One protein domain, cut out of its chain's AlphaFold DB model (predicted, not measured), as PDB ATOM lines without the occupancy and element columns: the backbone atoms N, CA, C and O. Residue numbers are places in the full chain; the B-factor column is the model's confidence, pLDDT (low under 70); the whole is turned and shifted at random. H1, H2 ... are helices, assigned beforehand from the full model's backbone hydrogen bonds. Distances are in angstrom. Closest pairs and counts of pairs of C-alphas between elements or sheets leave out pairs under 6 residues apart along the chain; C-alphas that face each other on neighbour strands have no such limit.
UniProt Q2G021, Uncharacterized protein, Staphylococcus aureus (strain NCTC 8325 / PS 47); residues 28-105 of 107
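AT A GLANCE: This is residues 28 to 105 of the 107 residues of an uncharacterized protein of Staphylococcus aureus (strain NCTC 8325 / PS 47) (UniProt Q2G021). Five helices make a compact, rounded body in two halves: the long H2 and H3 form a helical hairpin on one side, and H4, with H1 and H5 packed on it, makes the other. H3 crosses the beginning of H4 nearly at right angles. The printed part has 78 residues, with named helices in the order H1, H2, H3, H4, H5 and no named strand, so the class is all helix. The radius of gyration of the C-alphas is 11.4 A, and the spans are 28 by 28 by 22 A.

IN THESE COORDINATES: H1 holds residues 31 to 37, from C-alpha 31 at (135.330, 137.627, 150.563), and is 10.0 A long. H2, residues 42 to 58, is the longest helix at 24.1 A. H3, residues 64 to 75, measures 16.4 A, and H4, residues 82 to 94, measures 18.1 A. H5, residues 99 to 105, is 10.0 A long and ends with C-alpha 105 at (127.832, 148.736, 142.354).

HOW THE PARTS SIT: H4 is the hub and touches H1, H3 and H5. The C-alphas of Arg 31 in H1 and Gly 91 in H4 come closest, at 4.0 A; the two helices run opposite ways at a steep tilt of 36 degrees, only just past shallow. H4 touches H5 with residues 89 to 93 alone, closest at the C-alphas of Lys 93 and Val 99, 5.2 A; this hairpin has a shallow tilt of 18 degrees. H3 and H4 are about perpendicular at 85 degrees, closest at the C-alphas of Lys 68 and Val 85, 6.2 A. H2 touches H3 with residues 44 to 48 alone, closest at the C-alphas of Glu 44 and Ile 74, 5.9 A. H2 and H4 are apart. In H1, H2, H3, H4 and H5 every O i to N i+4 pair is within hydrogen-bond range.

THE WHOLE: The C-alphas of Leu 28 and Asn 58, the two farthest apart, are 29.7 A apart. The printed part has no cut and no long link. Its mean pLDDT is 97.3, and no printed residue is under 70.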
ATOM      1  N   LEU A  28     134.257 128.618 143.991       94.24
ATOM      2  CA  LEU A  28     134.109 129.252 145.296       94.24
ATOM      3  C   LEU A  28     134.832 130.599 145.304       94.24
ATOM      4  O   LEU A  28     136.056 130.656 145.274       94.24
ATOM      5  N   LYS A  29     134.079 131.694 145.388       93.21
ATOM      6  CA  LYS A  29     134.618 133.050 145.541       93.21
ATOM      7  C   LYS A  29     134.000 133.694 146.769       93.21
ATOM      8  O   LYS A  29     132.956 134.321 146.651       93.21
ATOM      9  N   THR A  30     134.610 133.521 147.934       97.08
ATOM     10  CA  THR A  30     134.212 134.231 149.160       97.08
ATOM     11  C   THR A  30     135.041 135.500 149.325       97.08
ATOM     12  O   THR A  30     136.113 135.623 148.727       97.08
ATOM     13  N   ARG A  31     134.576 136.429 150.167       97.91
ATOM     14  CA  ARG A  31     135.330 137.627 150.563       97.91
ATOM     15  C   ARG A  31     136.766 137.264 150.938       97.91
ATOM     16  O   ARG A  31     137.703 137.813 150.368       97.91
ATOM     17  N   ASP A  32     136.933 136.313 151.852       96.79
ATOM     18  CA  ASP A  32     138.244 135.986 152.416       96.79
ATOM     19  C   ASP A  32     139.176 135.357 151.378       96.79
ATOM     20  O   ASP A  32     140.341 135.741 151.292       96.79
ATOM     21  N   LEU A  33     138.663 134.456 150.532       96.86
ATOM     22  CA  LEU A  33     139.461 133.846 149.466       96.86
ATOM     23  C   LEU A  33     139.921 134.880 148.441       96.86
ATOM     24  O   LEU A  33     141.071 134.853 148.006       96.86
ATOM     25  N   VAL A  34     139.044 135.810 148.062       97.30
ATOM     26  CA  VAL A  34     139.397 136.848 147.093       97.30
ATOM     27  C   VAL A  34     140.400 137.840 147.684       97.30
ATOM     28  O   VAL A  34     141.381 138.187 147.025       97.30
ATOM     29  N   LEU A  35     140.204 138.280 148.928       97.88
ATOM     30  CA  LEU A  35     141.129 139.202 149.587       97.88
ATOM     31  C   LEU A  35     142.499 138.549 149.837       97.88
ATOM     32  O   LEU A  35     143.523 139.202 149.631       97.88
ATOM     33  N   LEU A  36     142.534 137.252 150.170       96.48
ATOM     34  CA  LEU A  36     143.769 136.464 150.257       96.48
ATOM     35  C   LEU A  36     144.472 136.353 148.897       96.48
ATOM     36  O   LEU A  36     145.677 136.588 148.806       96.48
ATOM     37  N   ARG A  37     143.729 136.046 147.824       94.95
ATOM     38  CA  ARG A  37     144.259 135.943 146.452       94.95
ATOM     39  C   ARG A  37     145.007 137.206 146.030       94.95
ATOM     40  O   ARG A  37     146.081 137.117 145.432       94.95
ATOM     41  N   TYR A  38     144.459 138.367 146.381       96.24
ATOM     42  CA  TYR A  38     145.044 139.677 146.092       96.24
ATOM     43  C   TYR A  38     145.963 140.217 147.205       96.24
ATOM     44  O   TYR A  38     146.405 141.364 147.124       96.24
ATOM     45  N   MET A  39     146.293 139.394 148.209       94.67
ATOM     46  CA  MET A  39     147.205 139.727 149.310       94.67
ATOM     47  C   MET A  39     146.825 141.039 150.013       94.67
ATOM     48  O   MET A  39     147.666 141.920 150.210       94.67
ATOM     49  N   TYR A  40     145.544 141.200 150.351       97.37
ATOM     50  CA  TYR A  40     145.113 142.297 151.214       97.37
ATOM     51  C   TYR A  40     145.644 142.077 152.632       97.37
ATOM     52  O   TYR A  40     145.449 141.023 153.237       97.37
ATOM     53  N   SER A  41     146.310 143.090 153.172       96.27
ATOM     54  CA  SER A  41     146.739 143.117 154.564       96.27
ATOM     55  C   SER A  41     145.542 143.298 155.494       96.27
ATOM     56  O   SER A  41     144.525 143.887 155.129       96.27
ATOM     57  N   TYR A  42     145.689 142.880 156.749       95.99
ATOM     58  CA  TYR A  42     144.659 143.074 157.771       95.99
ATOM     59  C   TYR A  42     144.175 144.535 157.881       95.99
ATOM     60  O   TYR A  42     142.980 144.794 158.012       95.99
ATOM     61  N   LYS A  43     145.095 145.504 157.763       98.33
ATOM     62  CA  LYS A  43     144.772 146.940 157.773       98.33
ATOM     63  C   LYS A  43     143.866 147.318 156.596       98.33
ATOM     64  O   LYS A  43     142.867 148.003 156.796       98.33
ATOM     65  N   GLU A  44     144.202 146.864 155.392       98.62
ATOM     66  CA  GLU A  44     143.431 147.149 154.177       98.62
ATOM     67  C   GLU A  44     142.049 146.487 154.214       98.62
ATOM     68  O   GLU A  44     141.063 147.119 153.840       98.62
ATOM     69  N   ILE A  45     141.967 145.250 154.717       98.66
ATOM     70  CA  ILE A  45     140.704 144.528 154.916       98.66
ATOM     71  C   ILE A  45     139.788 145.324 155.851       98.66
ATOM     72  O   ILE A  45     138.667 145.652 155.474       98.66
ATOM     73  N   ASN A  46     140.291 145.730 157.020       98.47
ATOM     74  CA  ASN A  46     139.512 146.519 157.976       98.47
ATOM     75  C   ASN A  46     139.031 147.853 157.388       98.47
ATOM     76  O   ASN A  46     137.901 148.271 157.646       98.47
ATOM     77  N   MET A  47     139.873 148.534 156.601       98.72
ATOM     78  CA  MET A  47     139.489 149.774 155.921       98.72
ATOM     79  C   MET A  47     138.376 149.543 154.896       98.72
ATOM     80  O   MET A  47     137.451 150.352 154.811       98.72
ATOM     81  N   LEU A  48     138.452 148.450 154.135       98.63
ATOM     82  CA  LEU A  48     137.445 148.090 153.143       98.63
ATOM     83  C   LEU A  48     136.118 147.692 153.796       98.63
ATOM     84  O   LEU A  48     135.068 148.189 153.392       98.63
ATOM     85  N   ASP A  49     136.155 146.859 154.835       98.36
ATOM     86  CA  ASP A  49     134.950 146.448 155.556       98.36
ATOM     87  C   ASP A  49     134.261 147.633 156.218       98.36
ATOM     88  O   ASP A  49     133.048 147.786 156.091       98.36
ATOM     89  N   SER A  50     135.036 148.497 156.883       98.33
ATOM     90  CA  SER A  50     134.508 149.705 157.522       98.33
ATOM     91  C   SER A  50     133.859 150.628 156.496       98.33
ATOM     92  O   SER A  50     132.799 151.193 156.751       98.33
ATOM     93  N   TYR A  51     134.467 150.755 155.314       98.59
ATOM     94  CA  TYR A  51     133.917 151.550 154.224       98.59
ATOM     95  C   TYR A  51     132.582 150.991 153.718       98.59
ATOM     96  O   TYR A  51     131.598 151.725 153.654       98.59
ATOM     97  N   LEU A  52     132.516 149.694 153.406       98.36
ATOM     98  CA  LEU A  52     131.279 149.060 152.939       98.36
ATOM     99  C   LEU A  52     130.179 149.087 154.011       98.36
ATOM    100  O   LEU A  52     129.021 149.353 153.690       98.36
ATOM    101  N   PHE A  53     130.541 148.896 155.282       98.16
ATOM    102  CA  PHE A  53     129.627 149.017 156.417       98.16
ATOM    103  C   PHE A  53     129.008 150.417 156.518       98.16
ATOM    104  O   PHE A  53     127.795 150.551 156.708       98.16
ATOM    105  N   GLN A  54     129.824 151.465 156.369       98.16
ATOM    106  CA  GLN A  54     129.362 152.855 156.388       98.16
ATOM    107  C   GLN A  54     128.410 153.148 155.228       98.16
ATOM    108  O   GLN A  54     127.337 153.706 155.457       98.16
ATOM    109  N   LEU A  55     128.755 152.729 154.007       98.27
ATOM    110  CA  LEU A  55     127.879 152.894 152.843       98.27
ATOM    111  C   LEU A  55     126.530 152.201 153.046       98.27
ATOM    112  O   LEU A  55     125.484 152.801 152.805       98.27
ATOM    113  N   ALA A  56     126.549 150.955 153.529       96.74
ATOM    114  CA  ALA A  56     125.338 150.180 153.768       96.74
ATOM    115  C   ALA A  56     124.458 150.819 154.855       96.74
ATOM    116  O   ALA A  56     123.248 150.945 154.676       96.74
ATOM    117  N   THR A  57     125.070 151.282 155.950       97.28
ATOM    118  CA  THR A  57     124.367 151.938 157.063       97.28
ATOM    119  C   THR A  57     123.747 153.268 156.631       97.28
ATOM    120  O   THR A  57     122.597 153.553 156.961       97.28
ATOM    121  N   ASN A  58     124.473 154.055 155.836       97.19
ATOM    122  CA  ASN A  58     124.012 155.352 155.337       97.19
ATOM    123  C   ASN A  58     123.118 155.241 154.090       97.19
ATOM    124  O   ASN A  58     122.640 156.259 153.594       97.19
ATOM    125  N   LYS A  59     122.893 154.022 153.575       94.02
ATOM    126  CA  LYS A  59     122.197 153.748 152.304       94.02
ATOM    127  C   LYS A  59     122.782 154.534 151.124       94.02
ATOM    128  O   LYS A  59     122.070 154.881 150.180       94.02
ATOM    129  N   GLU A  60     124.079 154.816 151.180       95.36
ATOM    130  CA  GLU A  60     124.789 155.565 150.153       95.36
ATOM    131  C   GLU A  60     125.024 154.677 148.929       95.36
ATOM    132  O   GLU A  60     125.437 153.523 149.041       95.36
ATOM    133  N   GLN A  61     124.750 155.223 147.746       94.60
ATOM    134  CA  GLN A  61     124.966 154.538 146.477       94.60
ATOM    135  C   GLN A  61     126.237 155.068 145.828       94.60
ATOM    136  O   GLN A  61     126.405 156.278 145.677       94.60
ATOM    137  N   ILE A  62     127.106 154.158 145.398       97.58
ATOM    138  CA  ILE A  62     128.334 154.499 144.685       97.58
ATOM    139  C   ILE A  62     128.405 153.745 143.362       97.58
ATOM    140  O   ILE A  62     127.857 152.658 143.197       97.58
ATOM    141  N   THR A  63     129.133 154.316 142.415       97.41
ATOM    142  CA  THR A  63     129.459 153.663 141.148       97.41
ATOM    143  C   THR A  63     130.643 152.711 141.307       97.41
ATOM    144  O   THR A  63     131.514 152.904 142.161       97.41
ATOM    145  N   LYS A  64     130.767 151.741 140.395       97.69
ATOM    146  CA  LYS A  64     131.954 150.876 140.285       97.69
ATOM    147  C   LYS A  64     133.263 151.660 140.166       97.69
ATOM    148  O   LYS A  64     134.279 151.255 140.723       97.69
ATOM    149  N   LYS A  65     133.233 152.813 139.483       97.16
ATOM    150  CA  LYS A  65     134.384 153.719 139.362       97.16
ATOM    151  C   LYS A  65     134.783 154.307 140.718       97.16
ATOM    152  O   LYS A  65     135.961 154.276 141.053       97.16
ATOM    153  N   GLN A  66     133.822 154.793 141.508       97.99
ATOM    154  CA  GLN A  66     134.088 155.295 142.864       97.99
ATOM    155  C   GLN A  66     134.621 154.186 143.779       97.99
ATOM    156  O   GLN A  66     135.574 154.417 144.520       97.99
ATOM    157  N   PHE A  67     134.061 152.976 143.682       98.39
ATOM    158  CA  PHE A  67     134.553 151.822 144.432       98.39
ATOM    159  C   PHE A  67     136.002 151.466 144.058       98.39
ATOM    160  O   PHE A  67     136.842 151.330 144.945       98.39
ATOM    161  N   LYS A  68     136.332 151.408 142.759       98.45
ATOM    162  CA  LYS A  68     137.709 151.218 142.266       98.45
ATOM    163  C   LYS A  68     138.667 152.266 142.838       98.45
ATOM    164  O   LYS A  68     139.682 151.895 143.417       98.45
ATOM    165  N   THR A  69     138.306 153.549 142.769       98.26
ATOM    166  CA  THR A  69     139.116 154.636 143.344       98.26
ATOM    167  C   THR A  69     139.295 154.489 144.853       98.26
ATOM    168  O   THR A  69     140.367 154.768 145.388       98.26
ATOM    169  N   LYS A  70     138.280 154.009 145.579       98.45
ATOM    170  CA  LYS A  70     138.440 153.718 147.005       98.45
ATOM    171  C   LYS A  70     139.424 152.573 147.250       98.45
ATOM    172  O   LYS A  70     140.226 152.685 148.175       98.45
ATOM    173  N   LEU A  71     139.387 151.511 146.446       98.44
ATOM    174  CA  LEU A  71     140.349 150.412 146.553       98.44
ATOM    175  C   LEU A  71     141.781 150.881 146.268       98.44
ATOM    176  O   LEU A  71     142.678 150.509 147.015       98.44
ATOM    177  N   GLU A  72     141.986 151.719 145.250       98.58
ATOM    178  CA  GLU A  72     143.291 152.325 144.928       98.58
ATOM    179  C   GLU A  72     143.845 153.119 146.114       98.58
ATOM    180  O   GLU A  72     144.994 152.928 146.504       98.58
ATOM    181  N   ASN A  73     142.992 153.918 146.764       98.37
ATOM    182  CA  ASN A  73     143.357 154.665 147.967       98.37
ATOM    183  C   ASN A  73     143.674 153.760 149.169       98.37
ATOM    184  O   ASN A  73     144.585 154.066 149.927       98.37
ATOM    185  N   ILE A  74     142.923 152.670 149.372       98.38
ATOM    186  CA  ILE A  74     143.179 151.715 150.469       98.38
ATOM    187  C   ILE A  74     144.514 150.993 150.259       98.38
ATOM    188  O   ILE A  74     145.238 150.768 151.221       98.38
ATOM    189  N   ARG A  75     144.805 150.619 149.010       97.33
ATOM    190  CA  ARG A  75     145.989 149.847 148.611       97.33
ATOM    191  C   ARG A  75     147.231 150.705 148.381       97.33
ATOM    192  O   ARG A  75     148.303 150.147 148.190       97.33
ATOM    193  N   GLU A  76     147.081 152.028 148.338       97.44
ATOM    194  CA  GLU A  76     148.156 152.975 148.019       97.44
ATOM    195  C   GLU A  76     148.835 152.656 146.665       97.44
ATOM    196  O   GLU A  76     150.048 152.783 146.502       97.44
ATOM    197  N   VAL A  77     148.039 152.242 145.667       96.86
ATOM    198  CA  VAL A  77     148.498 151.927 144.299       96.86
ATOM    199  C   VAL A  77     147.810 152.821 143.264       96.86
ATOM    200  O   VAL A  77     146.659 153.207 143.466       96.86
ATOM    201  N   PRO A  78     148.471 153.136 142.133       95.90
ATOM    202  CA  PRO A  78     147.921 154.065 141.146       95.90
ATOM    203  C   PRO A  78     146.722 153.516 140.365       95.90
ATOM    204  O   PRO A  78     145.914 154.302 139.886       95.90
ATOM    205  N   GLU A  79     146.623 152.195 140.190       96.92
ATOM    206  CA  GLU A  79     145.587 151.569 139.368       96.92
ATOM    207  C   GLU A  79     145.325 150.138 139.847       96.92
ATOM    208  O   GLU A  79     146.262 149.370 140.082       96.92
ATOM    209  N   ILE A  80     144.048 149.762 139.941       97.67
ATOM    210  CA  ILE A  80     143.625 148.378 140.194       97.67
ATOM    211  C   ILE A  80     142.857 147.833 138.982       97.67
ATOM    212  O   ILE A  80     141.865 148.438 138.568       97.67
ATOM    213  N   PRO A  81     143.231 146.663 138.425       97.53
ATOM    214  CA  PRO A  81     142.510 146.072 137.303       97.53
ATOM    215  C   PRO A  81     141.023 145.863 137.608       97.53
ATOM    216  O   PRO A  81     140.660 145.334 138.659       97.53
ATOM    217  N   ILE A  82     140.147 146.169 136.647       97.38
ATOM    218  CA  ILE A  82     138.691 146.012 136.821       97.38
ATOM    219  C   ILE A  82     138.278 144.574 137.183       97.38
ATOM    220  O   ILE A  82     137.297 144.368 137.892       97.38
ATOM    221  N   ARG A  83     139.057 143.575 136.747       96.74
ATOM    222  CA  ARG A  83     138.865 142.171 137.128       96.74
ATOM    223  C   ARG A  83     138.969 141.977 138.641       96.74
ATOM    224  O   ARG A  83     138.093 141.344 139.215       96.74
ATOM    225  N   GLN A  84     139.985 142.562 139.274       97.44
ATOM    226  CA  GLN A  84     140.151 142.510 140.726       97.44
ATOM    227  C   GLN A  84     138.991 143.210 141.437       97.44
ATOM    228  O   GLN A  84     138.468 142.683 142.413       97.44
ATOM    229  N   VAL A  85     138.542 144.358 140.920       98.27
ATOM    230  CA  VAL A  85     137.375 145.072 141.464       98.27
ATOM    231  C   VAL A  85     136.129 144.178 141.449       98.27
ATOM    232  O   VAL A  85     135.449 144.058 142.467       98.27
ATOM    233  N   ASN A  86     135.850 143.526 140.317       97.94
ATOM    234  CA  ASN A  86     134.704 142.628 140.179       97.94
ATOM    235  C   ASN A  86     134.834 141.392 141.076       97.94
ATOM    236  O   ASN A  86     133.872 141.055 141.756       97.94
ATOM    237  N   ASP A  87     136.009 140.756 141.126       97.27
ATOM    238  CA  ASP A  87     136.238 139.598 141.993       97.27
ATOM    239  C   ASP A  87     135.989 139.956 143.466       97.27
ATOM    240  O   ASP A  87     135.359 139.179 144.179       97.27
ATOM    241  N   ILE A  88     136.450 141.127 143.929       98.30
ATOM    242  CA  ILE A  88     136.227 141.583 145.311       98.30
ATOM    243  C   ILE A  88     134.731 141.758 145.569       98.30
ATOM    244  O   ILE A  88     134.217 141.201 146.536       98.30
ATOM    245  N   LEU A  89     134.019 142.476 144.697       98.35
ATOM    246  CA  LEU A  89     132.570 142.660 144.824       98.35
ATOM    247  C   LEU A  89     131.831 141.311 144.842       98.35
ATOM    248  O   LEU A  89     131.009 141.073 145.724       98.35
ATOM    249  N   GLU A  90     132.154 140.398 143.925       97.30
ATOM    250  CA  GLU A  90     131.601 139.038 143.905       97.30
ATOM    251  C   GLU A  90     131.908 138.269 145.195       97.30
ATOM    252  O   GLU A  90     131.019 137.613 145.730       97.30
ATOM    253  N   GLY A  91     133.124 138.398 145.732       98.09
ATOM    254  CA  GLY A  91     133.527 137.794 147.001       98.09
ATOM    255  C   GLY A  91     132.644 138.236 148.166       98.09
ATOM    256  O   GLY A  91     132.113 137.394 148.888       98.09
ATOM    257  N   TYR A  92     132.422 139.546 148.322       98.49
ATOM    258  CA  TYR A  92     131.508 140.071 149.346       98.49
ATOM    259  C   TYR A  92     130.069 139.593 149.124       98.49
ATOM    260  O   TYR A  92     129.432 139.124 150.067       98.49
ATOM    261  N   LYS A  93     129.575 139.641 147.880       97.79
ATOM    262  CA  LYS A  93     128.220 139.187 147.533       97.79
ATOM    263  C   LYS A  93     127.993 137.714 147.878       97.79
ATOM    264  O   LYS A  93     126.976 137.387 148.479       97.79
ATOM    265  N   ASN A  94     128.921 136.841 147.502       97.31
ATOM    266  CA  ASN A  94     128.829 135.399 147.742       97.31
ATOM    267  C   ASN A  94     129.055 135.025 149.213       97.31
ATOM    268  O   ASN A  94     128.689 133.932 149.629       97.31
ATOM    269  N   SER A  95     129.646 135.926 150.000       97.90
ATOM    270  CA  SER A  95     129.695 135.843 151.462       97.90
ATOM    271  C   SER A  95     128.458 136.449 152.141       97.90
ATOM    272  O   SER A  95     128.473 136.628 153.352       97.90
ATOM    273  N   GLU A  96     127.411 136.781 151.378       97.47
ATOM    274  CA  GLU A  96     126.158 137.386 151.859       97.47
ATOM    275  C   GLU A  96     126.345 138.754 152.545       97.47
ATOM    276  O   GLU A  96     125.495 139.222 153.303       97.47
ATOM    277  N   LEU A  97     127.443 139.453 152.238       97.55
ATOM    278  CA  LEU A  97     127.775 140.748 152.822       97.55
ATOM    279  C   LEU A  97     127.322 141.888 151.910       97.55
ATOM    280  O   LEU A  97     127.730 141.985 150.752       97.55
ATOM    281  N   TYR A  98     126.509 142.792 152.463       96.07
ATOM    282  CA  TYR A  98     126.075 144.031 151.805       96.07
ATOM    283  C   TYR A  98     125.425 143.808 150.425       96.07
ATOM    284  O   TYR A  98     125.569 144.634 149.528       96.07
ATOM    285  N   VAL A  99     124.707 142.694 150.244       96.02
ATOM    286  CA  VAL A  99     124.247 142.190 148.935       96.02
ATOM    287  C   VAL A  99     123.522 143.246 148.090       96.02
ATOM    288  O   VAL A  99     123.789 143.351 146.894       96.02
ATOM    289  N   GLU A 100     122.635 144.052 148.681       95.31
ATOM    290  CA  GLU A 100     121.917 145.118 147.961       95.31
ATOM    291  C   GLU A 100     122.858 146.207 147.424       95.31
ATOM    292  O   GLU A 100     122.787 146.551 146.243       95.31
ATOM    293  N   LEU A 101     123.771 146.696 148.270       97.41
ATOM    294  CA  LEU A 101     124.801 147.670 147.903       97.41
ATOM    295  C   LEU A 101     125.739 147.091 146.838       97.41
ATOM    296  O   LEU A 101     126.018 147.720 145.827       97.41
ATOM    297  N   ILE A 102     126.211 145.863 147.020       97.70
ATOM    298  CA  ILE A 102     127.136 145.245 146.069       97.70
ATOM    299  C   ILE A 102     126.464 145.030 144.707       97.70
ATOM    300  O   ILE A 102     127.068 145.303 143.669       97.70
ATOM    301  N   ASN A 103     125.197 144.608 144.687       96.61
ATOM    302  CA  ASN A 103     124.432 144.489 143.449       96.61
ATOM    303  C   ASN A 103     124.231 145.841 142.751       96.61
ATOM    304  O   ASN A 103     124.149 145.857 141.526       96.61
ATOM    305  N   SER A 104     124.136 146.960 143.478       95.83
ATOM    306  CA  SER A 104     124.031 148.279 142.845       95.83
ATOM    307  C   SER A 104     125.353 148.740 142.230       95.83
ATOM    308  O   SER A 104     125.334 149.305 141.142       95.83
ATOM    309  N   ILE A 105     126.486 148.422 142.862       97.13
ATOM    310  CA  ILE A 105     127.832 148.736 142.354       97.13
ATOM    311  C   ILE A 105     128.196 147.861 141.145       97.13
ATOM    312  O   ILE A 105     128.922 148.300 140.252       97.13
TER     313      ILE A 105